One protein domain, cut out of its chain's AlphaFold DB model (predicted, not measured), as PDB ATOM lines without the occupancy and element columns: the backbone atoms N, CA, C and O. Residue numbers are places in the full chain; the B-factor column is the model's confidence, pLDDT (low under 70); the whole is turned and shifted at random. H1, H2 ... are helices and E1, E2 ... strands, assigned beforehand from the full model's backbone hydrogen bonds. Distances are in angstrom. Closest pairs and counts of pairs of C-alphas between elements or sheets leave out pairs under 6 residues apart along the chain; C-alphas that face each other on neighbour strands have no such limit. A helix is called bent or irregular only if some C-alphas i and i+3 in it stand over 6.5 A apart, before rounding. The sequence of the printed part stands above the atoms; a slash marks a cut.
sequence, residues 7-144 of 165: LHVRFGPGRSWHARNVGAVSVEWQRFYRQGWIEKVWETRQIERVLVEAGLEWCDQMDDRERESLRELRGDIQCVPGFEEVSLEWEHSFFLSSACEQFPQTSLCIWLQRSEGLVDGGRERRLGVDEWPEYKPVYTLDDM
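Overview. This is residues 7 to 144 of the 165 residues of an uncharacterized protein of Aspergillus carbonarius (strain ITEM 5010) (UniProt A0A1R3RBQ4). A twisted sheet of four strands, E1 to E4, has both helices, H1 and H2, over one face and its other face bare. The long bent hairpin of E3 and E4 reaches past the other strands to one end of the domain, while the last 30 residues, with no named element, loop out at the opposite end, where residues 119 to 124 stick out, and fold back past E3. The printed part has 138 residues, with two named helices and four named strands in the order E1, H1, E2, H2, E3, E4; the sheet is mixed, in the order E1, E2, E4, E3, and the class is mixed, helices and strands. The whole is compact, with a radius of gyration of the C-alphas of 16.4 A, yet elongated, spanning 54 by 30 by 29 A.

Along the chain. E1 is residues 7 to 11, beginning at C-alpha 7 at (3.975, -13.330, 50.183). E2 is residues 49 to 55, 19.5 A long. E4, residues 102 to 114, measures 34.8 A and ends at C-alpha 114 at (6.132, -3.136, 54.897); E3, residues 83 to 96, measures 32.1 A. H1 is residues 27 to 43, 24.8 A long, and H2 is residues 64 to 79, 22.6 A long, beginning at C-alpha 64 at (-23.819, -6.661, 47.649).

Arrangement. E2 and E4 are antiparallel inner strands, with N 52 and O 110 2.9 A apart, within hydrogen-bond range. Edge strand E1 is parallel to E2, with N 9 and O 51 at 2.8 A. Edge strand E3 forms an antiparallel hairpin with E4, with N 91 and O 107 at 2.8 A. E3 bends by 75 degrees at residue 86, and E4 by 54 degrees at residue 106. H2 is on the sheet at a height of 10.1 A, over E2 and E4, and runs along the strands, at 14 degrees to E4 on the local plane. The closest C-alphas of H2 and E2 are those of Leu 70 and Ala 54, 7.6 A apart. H1 is on the same face, at a height of 9.2 A, but only just over none of the strands, with 2 of its C-alphas falling on E2. H1 and H2 are close but not clearly touching, with C-alphas 38 and 77 closest at 7.5 A, and run the same way at a shallow tilt of 31 degrees. E1, H1, E2 form a strand-helix-strand unit, two parallel neighbour strands with a helix between along the chain; E2, H2, E3 form a split one, with E4 between its strands. Both crossovers are right-handed, and the helices make two layers with the sheet. In H1 and H2 every O i to N i+4 pair is within hydrogen-bond range.

Size, cuts and confidence. The two farthest C-alphas, those of Ala 99 and Gly 121, are 55.7 A apart. The printed part has no cut. The link from E1 to H1, 15 residues, is long. Mean pLDDT of the printed part is 72.9; residues 12 to 38, 97 to 99 and 116 to 130 are under 70.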
ATOM      1  N   LEU A   7       4.983 -12.330  49.863       75.12
ATOM      2  CA  LEU A   7       3.975 -13.330  50.183       75.12
ATOM      3  C   LEU A   7       2.722 -13.092  49.343       75.12
ATOM      4  O   LEU A   7       2.236 -11.971  49.269       75.12
ATOM      5  N   HIS A   8       2.174 -14.156  48.766       78.50
ATOM      6  CA  HIS A   8       0.878 -14.124  48.102       78.50
ATOM      7  C   HIS A   8      -0.151 -14.881  48.951       78.50
ATOM      8  O   HIS A   8       0.018 -16.068  49.231       78.50
ATOM      9  N   VAL A   9      -1.203 -14.183  49.376       78.31
ATOM     10  CA  VAL A   9      -2.351 -14.716  50.109       78.31
ATOM     11  C   VAL A   9      -3.564 -14.676  49.190       78.31
ATOM     12  O   VAL A   9      -3.977 -13.601  48.770       78.31
ATOM     13  N   ARG A  10      -4.152 -15.838  48.898       77.19
ATOM     14  CA  ARG A  10      -5.301 -15.950  47.995       77.19
ATOM     15  C   ARG A  10      -6.556 -16.411  48.731       77.19
ATOM     16  O   ARG A  10      -6.563 -17.467  49.364       77.19
ATOM     17  N   PHE A  11      -7.632 -15.646  48.596       73.69
ATOM     18  CA  PHE A  11      -8.981 -15.954  49.051       73.69
ATOM     19  C   PHE A  11      -9.836 -16.323  47.836       73.69
ATOM     20  O   PHE A  11     -10.138 -15.476  47.006       73.69
ATOM     21  N   GLY A  12     -10.216 -17.595  47.707       64.75
ATOM     22  CA  GLY A  12     -11.148 -18.023  46.660       64.75
ATOM     23  C   GLY A  12     -12.617 -17.807  47.054       64.75
ATOM     24  O   GLY A  12     -12.911 -17.720  48.252       64.75
ATOM     25  N   PRO A  13     -13.549 -17.830  46.086       55.88
ATOM     26  CA  PRO A  13     -14.994 -17.778  46.345       55.88
ATOM     27  C   PRO A  13     -15.503 -18.962  47.183       55.88
ATOM     28  O   PRO A  13     -16.529 -18.879  47.850       55.88
ATOM     29  N   GLY A  14     -14.721 -20.042  47.257       51.47
ATOM     30  CA  GLY A  14     -14.966 -21.179  48.135       51.47
ATOM     31  C   GLY A  14     -14.086 -21.243  49.387       51.47
ATOM     32  O   GLY A  14     -13.584 -22.321  49.660       51.47
ATOM     33  N   ARG A  15     -13.872 -20.128  50.110       50.62
ATOM     34  CA  ARG A  15     -12.994 -19.924  51.299       50.62
ATOM     35  C   ARG A  15     -12.849 -21.094  52.299       50.62
ATOM     36  O   ARG A  15     -13.238 -21.003  53.463       50.62
ATOM     37  N   SER A  16     -12.193 -22.170  51.900       37.25
ATOM     38  CA  SER A  16     -11.776 -23.251  52.775       37.25
ATOM     39  C   SER A  16     -10.583 -23.934  52.127       37.25
ATOM     40  O   SER A  16     -10.671 -24.513  51.049       37.25
ATOM     41  N   TRP A  17      -9.432 -23.883  52.790       39.81
ATOM     42  CA  TRP A  17      -8.254 -24.568  52.272       39.81
ATOM     43  C   TRP A  17      -8.459 -26.090  52.169       39.81
ATOM     44  O   TRP A  17      -7.717 -26.714  51.433       39.81
ATOM     45  N   HIS A  18      -9.498 -26.688  52.786       34.97
ATOM     46  CA  HIS A  18      -9.822 -28.120  52.647       34.97
ATOM     47  C   HIS A  18     -11.302 -28.530  52.883       34.97
ATOM     48  O   HIS A  18     -11.568 -29.720  53.044       34.97
ATOM     49  N   ALA A  19     -12.295 -27.628  52.907       30.30
ATOM     50  CA  ALA A  19     -13.676 -28.010  53.266       30.30
ATOM     51  C   ALA A  19     -14.668 -27.814  52.110       30.30
ATOM     52  O   ALA A  19     -15.203 -26.723  51.906       30.30
ATOM     53  N   ARG A  20     -14.958 -28.901  51.379       26.42
ATOM     54  CA  ARG A  20     -16.181 -29.022  50.567       26.42
ATOM     55  C   ARG A  20     -17.376 -28.592  51.432       26.42
ATOM     56  O   ARG A  20     -17.570 -29.185  52.487       26.42
ATOM     57  N   ASN A  21     -18.160 -27.620  50.961       31.08
ATOM     58  CA  ASN A  21     -19.353 -27.006  51.582       31.08
ATOM     59  C   ASN A  21     -19.116 -25.657  52.274       31.08
ATOM     60  O   ASN A  21     -19.135 -25.526  53.495       31.08
ATOM     61  N   VAL A  22     -19.017 -24.615  51.456       37.94
ATOM     62  CA  VAL A  22     -18.946 -23.201  51.870       37.94
ATOM     63  C   VAL A  22     -20.286 -22.693  52.432       37.94
ATOM     64  O   VAL A  22     -20.309 -21.716  53.170       37.94
ATOM     65  N   GLY A  23     -21.389 -23.418  52.211       40.09
ATOM     66  CA  GLY A  23     -22.646 -23.218  52.946       40.09
ATOM     67  C   GLY A  23     -22.663 -23.804  54.369       40.09
ATOM     68  O   GLY A  23     -23.636 -23.595  55.085       40.09
ATOM     69  N   ALA A  24     -21.626 -24.547  54.783       39.50
ATOM     70  CA  ALA A  24     -21.598 -25.278  56.056       39.50
ATOM     71  C   ALA A  24     -20.591 -24.731  57.085       39.50
ATOM     72  O   ALA A  24     -20.557 -25.216  58.214       39.50
ATOM     73  N   VAL A  25     -19.771 -23.736  56.724       43.22
ATOM     74  CA  VAL A  25     -18.798 -23.118  57.640       43.22
ATOM     75  C   VAL A  25     -19.283 -21.721  57.999       43.22
ATOM     76  O   VAL A  25     -19.536 -20.905  57.114       43.22
ATOM     77  N   SER A  26     -19.436 -21.457  59.296       53.38
ATOM     78  CA  SER A  26     -20.003 -20.200  59.784       53.38
ATOM     79  C   SER A  26     -19.116 -18.994  59.443       53.38
ATOM     80  O   SER A  26     -17.900 -19.114  59.257       53.38
ATOM     81  N   VAL A  27     -19.730 -17.813  59.357       59.19
ATOM     82  CA  VAL A  27     -19.041 -16.549  59.043       59.19
ATOM     83  C   VAL A  27     -17.935 -16.256  60.067       59.19
ATOM     84  O   VAL A  27     -16.862 -15.773  59.701       59.19
ATOM     85  N   GLU A  28     -18.142 -16.628  61.334       54.88
ATOM     86  CA  GLU A  28     -17.150 -16.466  62.402       54.88
ATOM     87  C   GLU A  28     -15.891 -17.307  62.157       54.88
ATOM     88  O   GLU A  28     -14.778 -16.836  62.387       54.88
ATOM     89  N   TRP A  29     -16.044 -18.526  61.634       45.78
ATOM     90  CA  TRP A  29     -14.916 -19.407  61.324       45.78
ATOM     91  C   TRP A  29     -14.062 -18.878  60.174       45.78
ATOM     92  O   TRP A  29     -12.832 -18.940  60.234       45.78
ATOM     93  N   GLN A  30     -14.694 -18.318  59.143       58.34
ATOM     94  CA  GLN A  30     -13.970 -17.675  58.047       58.34
ATOM     95  C   GLN A  30     -13.193 -16.447  58.539       58.34
ATOM     96  O   GLN A  30     -12.032 -16.264  58.164       58.34
ATOM     97  N   ARG A  31     -13.805 -15.638  59.416       61.50
ATOM     98  CA  ARG A  31     -13.160 -14.465  60.024       61.50
ATOM     99  C   ARG A  31     -11.974 -14.864  60.909       61.50
ATOM    100  O   ARG A  31     -10.914 -14.263  60.775       61.50
ATOM    101  N   PHE A  32     -12.110 -15.907  61.730       54.59
ATOM    102  CA  PHE A  32     -11.034 -16.406  62.600       54.59
ATOM    103  C   PHE A  32      -9.792 -16.839  61.811       54.59
ATOM    104  O   PHE A  32      -8.682 -16.400  62.111       54.59
ATOM    105  N   TYR A  33      -9.962 -17.660  60.768       58.28
ATOM    106  CA  TYR A  33      -8.829 -18.090  59.943       58.28
ATOM    107  C   TYR A  33      -8.187 -16.915  59.209       58.28
ATOM    108  O   TYR A  33      -6.963 -16.804  59.189       58.28
ATOM    109  N   ARG A  34      -8.999 -16.019  58.637       62.59
ATOM    110  CA  ARG A  34      -8.510 -14.807  57.972       62.59
ATOM    111  C   ARG A  34      -7.640 -13.971  58.913       62.59
ATOM    112  O   ARG A  34      -6.516 -13.636  58.549       62.59
ATOM    113  N   GLN A  35      -8.130 -13.685  60.117       65.44
ATOM    114  CA  GLN A  35      -7.412 -12.883  61.107       65.44
ATOM    115  C   GLN A  35      -6.130 -13.573  61.588       65.44
ATOM    116  O   GLN A  35      -5.067 -12.959  61.545       65.44
ATOM    117  N   GLY A  36      -6.183 -14.866  61.928       67.50
ATOM    118  CA  GLY A  36      -5.005 -15.597  62.405       67.50
ATOM    119  C   GLY A  36      -3.864 -15.672  61.379       67.50
ATOM    120  O   GLY A  36      -2.691 -15.602  61.745       67.50
ATOM    121  N   TRP A  37      -4.182 -15.773  60.083       69.56
ATOM    122  CA  TRP A  37      -3.169 -15.730  59.022       69.56
ATOM    123  C   TRP A  37      -2.559 -14.340  58.853       69.56
ATOM    124  O   TRP A  37      -1.336 -14.226  58.745       69.56
ATOM    125  N   ILE A  38      -3.390 -13.297  58.856       69.00
ATOM    126  CA  ILE A  38      -2.930 -11.906  58.781       69.00
ATOM    127  C   ILE A  38      -1.993 -11.613  59.962       69.00
ATOM    128  O   ILE A  38      -0.872 -11.161  59.771       69.00
ATOM    129  N   GLU A  39      -2.357 -11.979  61.187       71.25
ATOM    130  CA  GLU A  39      -1.484 -11.774  62.349       71.25
ATOM    131  C   GLU A  39      -0.115 -12.468  62.184       71.25
ATOM    132  O   GLU A  39       0.934 -11.849  62.385       71.25
ATOM    133  N   LYS A  40      -0.092 -13.725  61.717       71.00
ATOM    134  CA  LYS A  40       1.152 -14.498  61.521       71.00
ATOM    135  C   LYS A  40       2.080 -13.930  60.452       71.00
ATOM    136  O   LYS A  40       3.305 -13.932  60.609       71.00
ATOM    137  N   VAL A  41       1.517 -13.449  59.350       70.06
ATOM    138  CA  VAL A  41       2.298 -12.833  58.272       70.06
ATOM    139  C   VAL A  41       2.947 -11.534  58.766       70.06
ATOM    140  O   VAL A  41       4.096 -11.244  58.429       70.06
ATOM    141  N   TRP A  42       2.267 -10.801  59.645       70.06
ATOM    142  CA  TRP A  42       2.738  -9.520  60.156       70.06
ATOM    143  C   TRP A  42       3.844  -9.691  61.206       70.06
ATOM    144  O   TRP A  42       4.800  -8.911  61.219       70.06
ATOM    145  N   GLU A  43       3.796 -10.768  61.997       71.94
ATOM    146  CA  GLU A  43       4.896 -11.202  62.875       71.94
ATOM    147  C   GLU A  43       6.180 -11.552  62.088       71.94
ATOM    148  O   GLU A  43       7.300 -11.400  62.592       71.94
ATOM    149  N   THR A  44       6.050 -11.984  60.828       70.75
ATOM    150  CA  THR A  44       7.171 -12.483  60.020       70.75
ATOM    151  C   THR A  44       7.947 -11.341  59.357       70.75
ATOM    152  O   THR A  44       7.669 -10.929  58.232       70.75
ATOM    153  N   ARG A  45       8.993 -10.847  60.031       71.19
ATOM    154  CA  ARG A  45       9.786  -9.673  59.595       71.19
ATOM    155  C   ARG A  45      10.541  -9.805  58.265       71.19
ATOM    156  O   ARG A  45      11.033  -8.800  57.769       71.19
ATOM    157  N   GLN A  46      10.651 -11.003  57.693       70.88
ATOM    158  CA  GLN A  46      11.342 -11.216  56.410       70.88
ATOM    159  C   GLN A  46      10.506 -10.799  55.192       70.88
ATOM    160  O   GLN A  46      11.061 -10.599  54.116       70.88
ATOM    161  N   ILE A  47       9.187 -10.671  55.363       74.38
ATOM    162  CA  ILE A  47       8.253 -10.352  54.283       74.38
ATOM    163  C   ILE A  47       8.244  -8.840  54.073       74.38
ATOM    164  O   ILE A  47       7.892  -8.103  54.990       74.38
ATOM    165  N   GLU A  48       8.623  -8.376  52.885       80.44
ATOM    166  CA  GLU A  48       8.661  -6.954  52.513       80.44
ATOM    167  C   GLU A  48       7.363  -6.519  51.818       80.44
ATOM    168  O   GLU A  48       6.930  -5.379  51.980       80.44
ATOM    169  N   ARG A  49       6.733  -7.424  51.057       81.31
ATOM    170  CA  ARG A  49       5.490  -7.172  50.319       81.31
ATOM    171  C   ARG A  49       4.499  -8.314  50.482       81.31
ATOM    172  O   ARG A  49       4.895  -9.480  50.527       81.31
ATOM    173  N   VAL A  50       3.217  -7.977  50.516       82.94
ATOM    174  CA  VAL A  50       2.121  -8.949  50.536       82.94
ATOM    175  C   VAL A  50       1.154  -8.614  49.410       82.94
ATOM    176  O   VAL A  50       0.714  -7.476  49.305       82.94
ATOM    177  N   LEU A  51       0.827  -9.600  48.582       85.44
ATOM    178  CA  LEU A  51      -0.327  -9.555  47.693       85.44
ATOM    179  C   LEU A  51      -1.470 -10.298  48.372       85.44
ATOM    180  O   LEU A  51      -1.315 -11.469  48.720       85.44
ATOM    181  N   VAL A  52      -2.603  -9.630  48.541       86.00
ATOM    182  CA  VAL A  52      -3.865 -10.263  48.910       86.00
ATOM    183  C   VAL A  52      -4.758 -10.315  47.675       86.00
ATOM    184  O   VAL A  52      -5.242  -9.282  47.231       86.00
ATOM    185  N   GLU A  53      -4.980 -11.508  47.134       88.00
ATOM    186  CA  GLU A  53      -5.878 -11.762  46.002       88.00
ATOM    187  C   GLU A  53      -7.218 -12.290  46.536       88.00
ATOM    188  O   GLU A  53      -7.249 -13.321  47.207       88.00
ATOM    189  N   ALA A  54      -8.333 -11.616  46.251       87.75
ATOM    190  CA  ALA A  54      -9.673 -12.048  46.646       87.75
ATOM    191  C   ALA A  54     -10.570 -12.263  45.419       87.75
ATOM    192  O   ALA A  54     -11.043 -11.302  44.819       87.75
ATOM    193  N   GLY A  55     -10.801 -13.525  45.057       86.38
ATOM    194  CA  GLY A  55     -11.605 -13.920  43.900       86.38
ATOM    195  C   GLY A  55     -13.109 -13.759  44.121       86.38
ATOM    196  O   GLY A  55     -13.611 -14.095  45.199       86.38
ATOM    197  N   LEU A  56     -13.807 -13.292  43.084       85.25
ATOM    198  CA  LEU A  56     -15.271 -13.290  43.004       85.25
ATOM    199  C   LEU A  56     -15.817 -14.702  42.776       85.25
ATOM    200  O   LEU A  56     -15.112 -15.565  42.244       85.25
ATOM    201  N   GLU A  57     -17.072 -14.935  43.168       80.88
ATOM    202  CA  GLU A  57     -17.786 -16.167  42.820       80.88
ATOM    203  C   GLU A  57     -18.089 -16.218  41.324       80.88
ATOM    204  O   GLU A  57     -17.863 -17.248  40.687       80.88
ATOM    205  N   TRP A  58     -18.496 -15.078  40.762       79.44
ATOM    206  CA  TRP A  58     -18.812 -14.917  39.347       79.44
ATOM    207  C   TRP A  58     -17.969 -13.794  38.731       79.44
ATOM    208  O   TRP A  58     -17.811 -12.720  39.301       79.44
ATOM    209  N   CYS A  59     -17.377 -14.038  37.560       81.69
ATOM    210  CA  CYS A  59     -16.452 -13.093  36.921       81.69
ATOM    211  C   CYS A  59     -17.133 -11.895  36.253       81.69
ATOM    212  O   CYS A  59     -16.432 -10.957  35.879       81.69
ATOM    213  N   ASP A  60     -18.451 -11.970  36.053       81.62
ATOM    214  CA  ASP A  60     -19.302 -10.993  35.372       81.62
ATOM    215  C   ASP A  60     -20.215 -10.226  36.336       81.62
ATOM    216  O   ASP A  60     -20.768  -9.185  35.981       81.62
ATOM    217  N   GLN A  61     -20.352 -10.708  37.574       81.12
ATOM    218  CA  GLN A  61     -21.298 -10.191  38.561       81.12
ATOM    219  C   GLN A  61     -20.618 -10.044  39.919       81.12
ATOM    220  O   GLN A  61     -19.830 -10.885  40.320       81.12
ATOM    221  N   MET A  62     -20.930  -8.955  40.619       87.19
ATOM    222  CA  MET A  62     -20.534  -8.768  42.013       87.19
ATOM    223  C   MET A  62     -21.767  -8.354  42.799       87.19
ATOM    224  O   MET A  62     -22.328  -7.278  42.555       87.19
ATOM    225  N   ASP A  63     -22.180  -9.201  43.734       83.00
ATOM    226  CA  ASP A  63     -23.337  -8.924  44.573       83.00
ATOM    227  C   ASP A  63     -22.986  -8.021  45.778       83.00
ATOM    228  O   ASP A  63     -21.822  -7.711  46.069       83.00
ATOM    229  N   ASP A  64     -24.012  -7.540  46.488       82.62
ATOM    230  CA  ASP A  64     -23.819  -6.661  47.649       82.62
ATOM    231  C   ASP A  64     -23.126  -7.370  48.825       82.62
ATOM    232  O   ASP A  64     -22.411  -6.729  49.600       82.62
ATOM    233  N   ARG A  65     -23.295  -8.690  48.958       79.94
ATOM    234  CA  ARG A  65     -22.688  -9.490  50.029       79.94
ATOM    235  C   ARG A  65     -21.195  -9.691  49.785       79.94
ATOM    236  O   ARG A  65     -20.405  -9.612  50.730       79.94
ATOM    237  N   GLU A  66     -20.796  -9.946  48.547       81.12
ATOM    238  CA  GLU A  66     -19.408 -10.012  48.106       81.12
ATOM    239  C   GLU A  66     -18.735  -8.659  48.304       81.12
ATOM    240  O   GLU A  66     -17.674  -8.586  48.929       81.12
ATOM    241  N   ARG A  67     -19.393  -7.574  47.873       84.00
ATOM    242  CA  ARG A  67     -18.901  -6.207  48.077       84.00
ATOM    243  C   ARG A  67     -18.651  -5.912  49.554       84.00
ATOM    244  O   ARG A  67     -17.588  -5.398  49.898       84.00
ATOM    245  N   GLU A  68     -19.593  -6.257  50.428       83.38
ATOM    246  CA  GLU A  68     -19.428  -6.068  51.871       83.38
ATOM    247  C   GLU A  68     -18.296  -6.940  52.434       83.38
ATOM    248  O   GLU A  68     -17.447  -6.468  53.186       83.38
ATOM    249  N   SER A  69     -18.194  -8.189  51.983       81.88
ATOM    250  CA  SER A  69     -17.128  -9.107  52.399       81.88
ATOM    251  C   SER A  69     -15.726  -8.623  52.007       81.88
ATOM    252  O   SER A  69     -14.767  -8.872  52.743       81.88
ATOM    253  N   LEU A  70     -15.587  -7.965  50.851       85.81
ATOM    254  CA  LEU A  70     -14.337  -7.348  50.400       85.81
ATOM    255  C   LEU A  70     -14.018  -6.086  51.212       85.81
ATOM    256  O   LEU A  70     -12.862  -5.886  51.591       85.81
ATOM    257  N   ARG A  71     -15.026  -5.264  51.534       85.75
ATOM    258  CA  ARG A  71     -14.863  -4.094  52.417       85.75
ATOM    259  C   ARG A  71     -14.395  -4.497  53.808       85.75
ATOM    260  O   ARG A  71     -13.445  -3.907  54.313       85.75
ATOM    261  N   GLU A  72     -14.995  -5.532  54.391       84.12
ATOM    262  CA  GLU A  72     -14.549  -6.075  55.675       84.12
ATOM    263  C   GLU A  72     -13.105  -6.586  55.617       84.12
ATOM    264  O   GLU A  72     -12.325  -6.308  56.521       84.12
ATOM    265  N   LEU A  73     -12.734  -7.325  54.561       82.88
ATOM    266  CA  LEU A  73     -11.360  -7.806  54.369       82.88
ATOM    267  C   LEU A  73     -10.369  -6.636  54.342       82.88
ATOM    268  O   LEU A  73      -9.343  -6.681  55.019       82.88
ATOM    269  N   ARG A  74     -10.682  -5.588  53.579       85.31
ATOM    270  CA  ARG A  74      -9.848  -4.389  53.503       85.31
ATOM    271  C   ARG A  74      -9.762  -3.668  54.852       85.31
ATOM    272  O   ARG A  74      -8.672  -3.273  55.254       85.31
ATOM    273  N   GLY A  75     -10.879  -3.551  55.572       83.56
ATOM    274  CA  GLY A  75     -10.916  -2.974  56.917       83.56
ATOM    275  C   GLY A  75     -10.055  -3.756  57.914       83.56
ATOM    276  O   GLY A  75      -9.286  -3.150  58.660       83.56
ATOM    277  N   ASP A  76     -10.112  -5.091  57.875       80.56
ATOM    278  CA  ASP A  76      -9.259  -5.958  58.697       80.56
ATOM    279  C   ASP A  76      -7.775  -5.701  58.393       80.56
ATOM    280  O   ASP A  76      -6.988  -5.491  59.314       80.56
ATOM    281  N   ILE A  77      -7.398  -5.651  57.110       81.94
ATOM    282  CA  ILE A  77      -6.019  -5.395  56.665       81.94
ATOM    283  C   ILE A  77      -5.510  -4.039  57.171       81.94
ATOM    284  O   ILE A  77      -4.405  -3.958  57.706       81.94
ATOM    285  N   GLN A  78      -6.320  -2.984  57.049       81.25
ATOM    286  CA  GLN A  78      -5.960  -1.630  57.485       81.25
ATOM    287  C   GLN A  78      -5.801  -1.507  59.008       81.25
ATOM    288  O   GLN A  78      -5.092  -0.621  59.497       81.25
ATOM    289  N   CYS A  79      -6.434  -2.392  59.780       75.75
ATOM    290  CA  CYS A  79      -6.284  -2.411  61.229       75.75
ATOM    291  C   CYS A  79      -4.941  -3.000  61.687       75.75
ATOM    292  O   CYS A  79      -4.517  -2.706  62.811       75.75
ATOM    293  N   VAL A  80      -4.252  -3.790  60.853       70.81
ATOM    294  CA  VAL A  80      -3.057  -4.527  61.283       70.81
ATOM    295  C   VAL A  80      -1.774  -3.709  61.051       70.81
ATOM    296  O   VAL A  80      -1.448  -3.358  59.916       70.81
ATOM    297  N   PRO A  81      -1.003  -3.389  62.109       73.19
ATOM    298  CA  PRO A  81       0.139  -2.480  62.019       73.19
ATOM    299  C   PRO A  81       1.367  -3.118  61.358       73.19
ATOM    300  O   PRO A  81       1.700  -4.266  61.630       73.19
ATOM    301  N   GLY A  82       2.121  -2.338  60.578       79.12
ATOM    302  CA  GLY A  82       3.422  -2.747  60.022       79.12
ATOM    303  C   GLY A  82       3.444  -2.935  58.507       79.12
ATOM    304  O   GLY A  82       4.525  -3.105  57.944       79.12
ATOM    305  N   PHE A  83       2.286  -2.848  57.861       82.56
ATOM    306  CA  PHE A  83       2.156  -2.765  56.414       82.56
ATOM    307  C   PHE A  83       1.261  -1.584  56.035       82.56
ATOM    308  O   PHE A  83       0.328  -1.246  56.761       82.56
ATOM    309  N   GLU A  84       1.557  -0.974  54.894       87.38
ATOM    310  CA  GLU A  84       0.746   0.051  54.250       87.38
ATOM    311  C   GLU A  84       0.188  -0.477  52.928       87.38
ATOM    312  O   GLU A  84       0.852  -1.235  52.218       87.38
ATOM    313  N   GLU A  85      -1.047  -0.096  52.615       89.38
ATOM    314  CA  GLU A  85      -1.691  -0.407  51.341       89.38
ATOM    315  C   GLU A  85      -1.111   0.493  50.244       89.38
ATOM    316  O   GLU A  85      -1.162   1.716  50.363       89.38
ATOM    317  N   VAL A  86      -0.546  -0.106  49.192       90.62
ATOM    318  CA  VAL A  86       0.119   0.614  48.089       90.62
ATOM    319  C   VAL A  86      -0.626   0.514  46.760       90.62
ATOM    320  O   VAL A  86      -0.412   1.351  45.888       90.62
ATOM    321  N   SER A  87      -1.482  -0.497  46.588       91.69
ATOM    322  CA  SER A  87      -2.362  -0.623  45.421       91.69
ATOM    323  C   SER A  87      -3.616  -1.423  45.767       91.69
ATOM    324  O   SER A  87      -3.577  -2.312  46.622       91.69
ATOM    325  N   LEU A  88      -4.704  -1.103  45.072       92.81
ATOM    326  CA  LEU A  88      -5.989  -1.784  45.122       92.81
ATOM    327  C   LEU A  88      -6.565  -1.824  43.702       92.81
ATOM    328  O   LEU A  88      -7.007  -0.798  43.188       92.81
ATOM    329  N   GLU A  89      -6.551  -2.989  43.062       94.00
ATOM    330  CA  GLU A  89      -6.902  -3.121  41.643       94.00
ATOM    331  C   GLU A  89      -7.671  -4.409  41.339       94.00
ATOM    332  O   GLU A  89      -7.555  -5.403  42.054       94.00
ATOM    333  N   TRP A  90      -8.474  -4.384  40.275       94.19
ATOM    334  CA  TRP A  90      -9.130  -5.579  39.747       94.19
ATOM    335  C   TRP A  90      -8.195  -6.294  38.775       94.19
ATOM    336  O   TRP A  90      -7.675  -5.684  37.841       94.19
ATOM    337  N   GLU A  91      -8.022  -7.596  38.973       92.75
ATOM    338  CA  GLU A  91      -7.281  -8.469  38.074       92.75
ATOM    339  C   GLU A  91      -8.240  -9.449  37.395       92.75
ATOM    340  O   GLU A  91      -9.036 -10.122  38.053       92.75
ATOM    341  N   HIS A  92      -8.143  -9.534  36.068       91.44
ATOM    342  CA  HIS A  92      -8.919 -10.454  35.244       91.44
ATOM    343  C   HIS A  92      -7.971 -11.451  34.586       91.44
ATOM    344  O   HIS A  92      -7.028 -11.066  33.892       91.44
ATOM    345  N   SER A  93      -8.220 -12.737  34.788       88.56
ATOM    346  CA  SER A  93      -7.366 -13.814  34.295       88.56
ATOM    347  C   SER A  93      -8.201 -15.020  33.873       88.56
ATOM    348  O   SER A  93      -9.421 -15.026  34.025       88.56
ATOM    349  N   PHE A  94      -7.543 -16.046  33.336       82.75
ATOM    350  CA  PHE A  94      -8.152 -17.352  33.118       82.75
ATOM    351  C   PHE A  94      -7.498 -18.382  34.032       82.75
ATOM    352  O   PHE A  94      -6.272 -18.509  34.078       82.75
ATOM    353  N   PHE A  95      -8.321 -19.148  34.735       77.81
ATOM    354  CA  PHE A  95      -7.894 -20.335  35.454       77.81
ATOM    355  C   PHE A  95      -7.991 -21.553  34.532       77.81
ATOM    356  O   PHE A  95      -9.057 -21.840  33.985       77.81
ATOM    357  N   LEU A  96      -6.883 -22.283  34.385       73.94
ATOM    358  CA  LEU A  96      -6.841 -23.551  33.663       73.94
ATOM    359  C   LEU A  96      -7.187 -24.702  34.614       73.94
ATOM    360  O   LEU A  96      -6.438 -24.989  35.551       73.94
ATOM    361  N   SER A  97      -8.302 -25.384  34.357       69.06
ATOM    362  CA  SER A  97      -8.680 -26.590  35.089       69.06
ATOM    363  C   SER A  97      -7.800 -27.777  34.692       69.06
ATOM    364  O   SER A  97      -7.180 -27.811  33.626       69.06
ATOM    365  N   SER A  98      -7.771 -28.813  35.533       67.00
ATOM    366  CA  SER A  98      -7.089 -30.072  35.205       67.00
ATOM    367  C   SER A  98      -7.681 -30.784  33.980       67.00
ATOM    368  O   SER A  98      -7.018 -31.645  33.406       67.00
ATOM    369  N   ALA A  99      -8.899 -30.421  33.564       68.31
ATOM    370  CA  ALA A  99      -9.546 -30.895  32.342       68.31
ATOM    371  C   ALA A  99      -9.214 -30.028  31.107       68.31
ATOM    372  O   ALA A  99      -9.821 -30.204  30.056       68.31
ATOM    373  N   CYS A 100      -8.228 -29.127  31.214       73.81
ATOM    374  CA  CYS A 100      -7.806 -28.168  30.183       73.81
ATOM    375  C   CYS A 100      -8.848 -27.091  29.831       73.81
ATOM    376  O   CYS A 100      -8.653 -26.338  28.879       73.81
ATOM    377  N   GLU A 101      -9.931 -26.991  30.593       74.44
ATOM    378  CA  GLU A 101     -10.931 -25.938  30.437       74.44
ATOM    379  C   GLU A 101     -10.373 -24.630  30.997       74.44
ATOM    380  O   GLU A 101      -9.710 -24.628  32.038       74.44
ATOM    381  N   GLN A 102     -10.636 -23.517  30.322       78.56
ATOM    382  CA  GLN A 102     -10.255 -22.194  30.804       78.56
ATOM    383  C   GLN A 102     -11.498 -21.451  31.265       78.56
ATOM    384  O   GLN A 102     -12.414 -21.209  30.478       78.56
ATOM    385  N   PHE A 103     -11.500 -21.084  32.542       80.00
ATOM    386  CA  PHE A 103     -12.575 -20.329  33.167       80.00
ATOM    387  C   PHE A 103     -12.106 -18.901  33.432       80.00
ATOM    388  O   PHE A 103     -11.024 -18.734  34.006       80.00
ATOM    389  N   PRO A 104     -12.883 -17.878  33.049       84.31
ATOM    390  CA  PRO A 104     -12.585 -16.515  33.441       84.31
ATOM    391  C   PRO A 104     -12.648 -16.390  34.963       84.31
ATOM    392  O   PRO A 104     -13.526 -16.939  35.629       84.31
ATOM    393  N   GLN A 105     -11.689 -15.662  35.516       86.25
ATOM    394  CA  GLN A 105     -11.583 -15.374  36.933       86.25
ATOM    395  C   GLN A 105     -11.358 -13.875  37.112       86.25
ATOM    396  O   GLN A 105     -10.509 -13.279  36.446       86.25
ATOM    397  N   THR A 106     -12.080 -13.290  38.062       89.38
ATOM    398  CA  THR A 106     -11.855 -11.916  38.506       89.38
ATOM    399  C   THR A 106     -11.488 -11.918  39.986       89.38
ATOM    400  O   THR A 106     -12.166 -12.565  40.789       89.38
ATOM    401  N   SER A 107     -10.439 -11.184  40.347       90.19
ATOM    402  CA  SER A 107      -9.977 -11.023  41.726       90.19
ATOM    403  C   SER A 107      -9.740  -9.550  42.059       90.19
ATOM    404  O   SER A 107      -9.248  -8.792  41.228       90.19
ATOM    405  N   LEU A 108     -10.057  -9.143  43.289       91.56
ATOM    406  CA  LEU A 108      -9.587  -7.880  43.858       91.56
ATOM    407  C   LEU A 108      -8.202  -8.107  44.472       91.56
ATOM    408  O   LEU A 108      -8.057  -8.915  45.392       91.56
ATOM    409  N   CYS A 109      -7.203  -7.390  43.977       91.25
ATOM    410  CA  CYS A 109      -5.812  -7.487  44.392       91.25
ATOM    411  C   CYS A 109      -5.439  -6.288  45.268       91.25
ATOM    412  O   CYS A 109      -5.538  -5.136  44.848       91.25
ATOM    413  N   ILE A 110      -5.005  -6.567  46.498       90.94
ATOM    414  CA  ILE A 110      -4.549  -5.571  47.472       90.94
ATOM    415  C   ILE A 110      -3.054  -5.775  47.692       90.94
ATOM    416  O   ILE A 110      -2.631  -6.776  48.278       90.94
ATOM    417  N   TRP A 111      -2.248  -4.825  47.228       89.50
ATOM    418  CA  TRP A 111      -0.811  -4.837  47.470       89.50
ATOM    419  C   TRP A 111      -0.482  -4.074  48.738       89.50
ATOM    420  O   TRP A 111      -0.863  -2.915  48.908       89.50
ATOM    421  N   LEU A 112       0.294  -4.722  49.597       88.62
ATOM    422  CA  LEU A 112       0.792  -4.170  50.842       88.62
ATOM    423  C   LEU A 112       2.316  -4.127  50.817       88.62
ATOM    424  O   LEU A 112       2.973  -5.076  50.377       88.62
ATOM    425  N   GLN A 113       2.882  -3.056  51.353       87.88
ATOM    426  CA  GLN A 113       4.317  -2.897  51.545       87.88
ATOM    427  C   GLN A 113       4.622  -2.710  53.026       87.88
ATOM    428  O   GLN A 113       3.885  -2.042  53.744       87.88
ATOM    429  N   ARG A 114       5.703  -3.323  53.512       83.69
ATOM    430  CA  ARG A 114       6.132  -3.136  54.897       83.69
ATOM    431  C   ARG A 114       6.501  -1.671  55.116       83.69
ATOM    432  O   ARG A 114       7.349  -1.136  54.406       83.69
ATOM    433  N   SER A 115       5.909  -1.053  56.131       81.31
ATOM    434  CA  SER A 115       6.205   0.334  56.480       81.31
ATOM    435  C   SER A 115       7.601   0.432  57.104       81.31
ATOM    436  O   SER A 115       7.871  -0.148  58.160       81.31
ATOM    437  N   GLU A 116       8.494   1.193  56.477       67.38
ATOM    438  CA  GLU A 116       9.803   1.535  57.037       67.38
ATOM    439  C   GLU A 116       9.642   2.661  58.074       67.38
ATOM    440  O   GLU A 116       9.850   3.830  57.769       67.38
ATOM    441  N   GLY A 117       9.223   2.347  59.308       59.66
ATOM    442  CA  GLY A 117       9.283   3.348  60.388       59.66
ATOM    443  C   GLY A 117       8.185   3.332  61.445       59.66
ATOM    444  O   GLY A 117       7.607   4.372  61.738       59.66
ATOM    445  N   LEU A 118       7.956   2.197  62.108       49.62
ATOM    446  CA  LEU A 118       7.347   2.189  63.448       49.62
ATOM    447  C   LEU A 118       8.452   2.339  64.509       49.62
ATOM    448  O   LEU A 118       8.688   1.450  65.323       49.62
ATOM    449  N   VAL A 119       9.177   3.457  64.451       47.84
ATOM    450  CA  VAL A 119      10.040   3.936  65.537       47.84
ATOM    451  C   VAL A 119       9.710   5.415  65.718       47.84
ATOM    452  O   VAL A 119      10.017   6.227  64.855       47.84
ATOM    453  N   ASP A 120       9.038   5.708  66.827       43.25
ATOM    454  CA  ASP A 120       8.718   7.026  67.378       43.25
ATOM    455  C   ASP A 120       7.788   7.980  66.606       43.25
ATOM    456  O   ASP A 120       8.114   8.571  65.583       43.25
ATOM    457  N   GLY A 121       6.647   8.250  67.251       43.56
ATOM    458  CA  GLY A 121       6.093   9.600  67.317       43.56
ATOM    459  C   GLY A 121       5.271  10.075  66.122       43.56
ATOM    460  O   GLY A 121       5.749  10.828  65.283       43.56
ATOM    461  N   GLY A 122       3.973   9.760  66.141       45.34
ATOM    462  CA  GLY A 122       2.945  10.719  65.722       45.34
ATOM    463  C   GLY A 122       2.953  11.172  64.261       45.34
ATOM    464  O   GLY A 122       2.655  12.334  63.998       45.34
ATOM    465  N   ARG A 123       3.240  10.287  63.303       43.22
ATOM    466  CA  ARG A 123       2.816  10.526  61.917       43.22
ATOM    467  C   ARG A 123       1.390  10.031  61.736       43.22
ATOM    468  O   ARG A 123       1.106   8.861  61.992       43.22
ATOM    469  N   GLU A 124       0.510  10.939  61.315       47.53
ATOM    470  CA  GLU A 124      -0.821  10.620  60.803       47.53
ATOM    471  C   GLU A 124      -0.713   9.408  59.875       47.53
ATOM    472  O   GLU A 124       0.049   9.427  58.902       47.53
ATOM    473  N   ARG A 125      -1.433   8.332  60.224       51.72
ATOM    474  CA  ARG A 125      -1.647   7.192  59.334       51.72
ATOM    475  C   ARG A 125      -2.097   7.777  58.003       51.72
ATOM    476  O   ARG A 125      -3.187   8.342  57.937       51.72
ATOM    477  N   ARG A 126      -1.286   7.633  56.953       50.53
ATOM    478  CA  ARG A 126      -1.834   7.693  55.603       50.53
ATOM    479  C   ARG A 126      -2.835   6.549  55.545       50.53
ATOM    480  O   ARG A 126      -2.450   5.383  55.612       50.53
ATOM    481  N   LEU A 127      -4.115   6.909  55.581       53.72
ATOM    482  CA  LEU A 127      -5.199   6.022  55.188       53.72
ATOM    483  C   LEU A 127      -4.821   5.474  53.803       53.72
ATOM    484  O   LEU A 127      -4.119   6.157  53.058       53.72
ATOM    485  N   GLY A 128      -5.131   4.200  53.549       58.53
ATOM    486  CA  GLY A 128      -4.731   3.487  52.330       58.53
ATOM    487  C   GLY A 128      -5.239   4.152  51.046       58.53
ATOM    488  O   GLY A 128      -5.587   5.322  51.020       58.53
ATOM    489  N   VAL A 129      -5.311   3.419  49.939       65.06
ATOM    490  CA  VAL A 129      -5.815   3.966  48.669       65.06
ATOM    491  C   VAL A 129      -7.265   4.448  48.848       65.06
ATOM    492  O   VAL A 129      -8.182   3.638  48.852       65.06
ATOM    493  N   ASP A 130      -7.517   5.742  49.046       67.94
ATOM    494  CA  ASP A 130      -8.833   6.215  49.525       67.94
ATOM    495  C   ASP A 130     -10.003   5.836  48.595       67.94
ATOM    496  O   ASP A 130     -11.139   5.667  49.044       67.94
ATOM    497  N   GLU A 131      -9.732   5.635  47.305       81.12
ATOM    498  CA  GLU A 131     -10.744   5.293  46.312       81.12
ATOM    499  C   GLU A 131     -10.918   3.776  46.150       81.12
ATOM    500  O   GLU A 131      -9.972   3.023  45.919       81.12
ATOM    501  N   TRP A 132     -12.164   3.312  46.270       86.19
ATOM    502  CA  TRP A 132     -12.524   1.935  45.949       86.19
ATOM    503  C   TRP A 132     -12.691   1.798  44.430       86.19
ATOM    504  O   TRP A 132     -13.541   2.499  43.874       86.19
ATOM    505  N   PRO A 133     -11.957   0.902  43.748       89.19
ATOM    506  CA  PRO A 133     -12.064   0.779  42.303       89.19
ATOM    507  C   PRO A 133     -13.452   0.266  41.911       89.19
ATOM    508  O   PRO A 133     -13.928  -0.761  42.409       89.19
ATOM    509  N   GLU A 134     -14.101   0.980  40.993       90.31
ATOM    510  CA  GLU A 134     -15.354   0.536  40.389       90.31
ATOM    511  C   GLU A 134     -15.139  -0.820  39.708       90.31
ATOM    512  O   GLU A 134     -14.223  -0.989  38.902       90.31
ATOM    513  N   TYR A 135     -15.987  -1.792  40.039       90.12
ATOM    514  CA  TYR A 135     -15.947  -3.091  39.388       90.12
ATOM    515  C   TYR A 135     -16.538  -3.002  37.978       90.12
ATOM    516  O   TYR A 135     -17.689  -2.594  37.812       90.12
ATOM    517  N   LYS A 136     -15.752  -3.414  36.978       90.94
ATOM    518  CA  LYS A 136     -16.167  -3.513  35.575       90.94
ATOM    519  C   LYS A 136     -15.850  -4.915  35.061       90.94
ATOM    520  O   LYS A 136     -14.671  -5.259  34.996       90.94
ATOM    521  N   PRO A 137     -16.858  -5.730  34.714       88.75
ATOM    522  CA  PRO A 137     -16.603  -7.052  34.163       88.75
ATOM    523  C   PRO A 137     -15.926  -6.931  32.792       88.75
ATOM    524  O   PRO A 137     -16.332  -6.117  31.959       88.75
ATOM    525  N   VAL A 138     -14.883  -7.733  32.574       93.00
ATOM    526  CA  VAL A 138     -14.164  -7.844  31.288       93.00
ATOM    527  C   VAL A 138     -14.544  -9.127  30.554       93.00
ATOM    528  O   VAL A 138     -14.620  -9.121  29.329       93.00
ATOM    529  N   TYR A 139     -14.806 -10.195  31.308       86.00
ATOM    530  CA  TYR A 139     -15.198 -11.503  30.797       86.00
ATOM    531  C   TYR A 139     -16.558 -11.913  31.355       86.00
ATOM    532  O   TYR A 139     -16.944 -11.496  32.451       86.00
ATOM    533  N   THR A 140     -17.243 -12.782  30.627       83.62
ATOM    534  CA  THR A 140     -18.457 -13.466  31.069       83.62
ATOM    535  C   THR A 140     -18.264 -14.975  31.053       83.62
ATOM    536  O   THR A 140     -17.290 -15.489  30.510       83.62
ATOM    537  N   LEU A 141     -19.212 -15.716  31.630       77.81
ATOM    538  CA  LEU A 141     -19.200 -17.180  31.550       77.81
ATOM    539  C   LEU A 141     -19.248 -17.704  30.102       77.81
ATOM    540  O   LEU A 141     -18.821 -18.828  29.854       77.81
ATOM    541  N   ASP A 142     -19.705 -16.897  29.142       82.50
ATOM    542  CA  ASP A 142     -19.704 -17.272  27.724       82.50
ATOM    543  C   ASP A 142     -18.289 -17.267  27.114       82.50
ATOM    544  O   ASP A 142     -18.061 -17.919  26.095       82.50
ATOM    545  N   ASP A 143     -17.319 -16.601  27.753       81.44
ATOM    546  CA  ASP A 143     -15.905 -16.605  27.349       81.44
ATOM    547  C   ASP A 143     -15.155 -17.869  27.806       81.44
ATOM    548  O   ASP A 143     -13.948 -18.010  27.588       81.44
ATOM    549  N   MET A 144     -15.849 -18.806  28.458       81.12
ATOM    550  CA  MET A 144     -15.272 -20.076  28.880       81.12
ATOM    551  C   MET A 144     -14.817 -20.903  27.677       81.12
ATOM    552  O   MET A 144     -15.593 -21.241  26.780       81.12
TER     553      MET A 144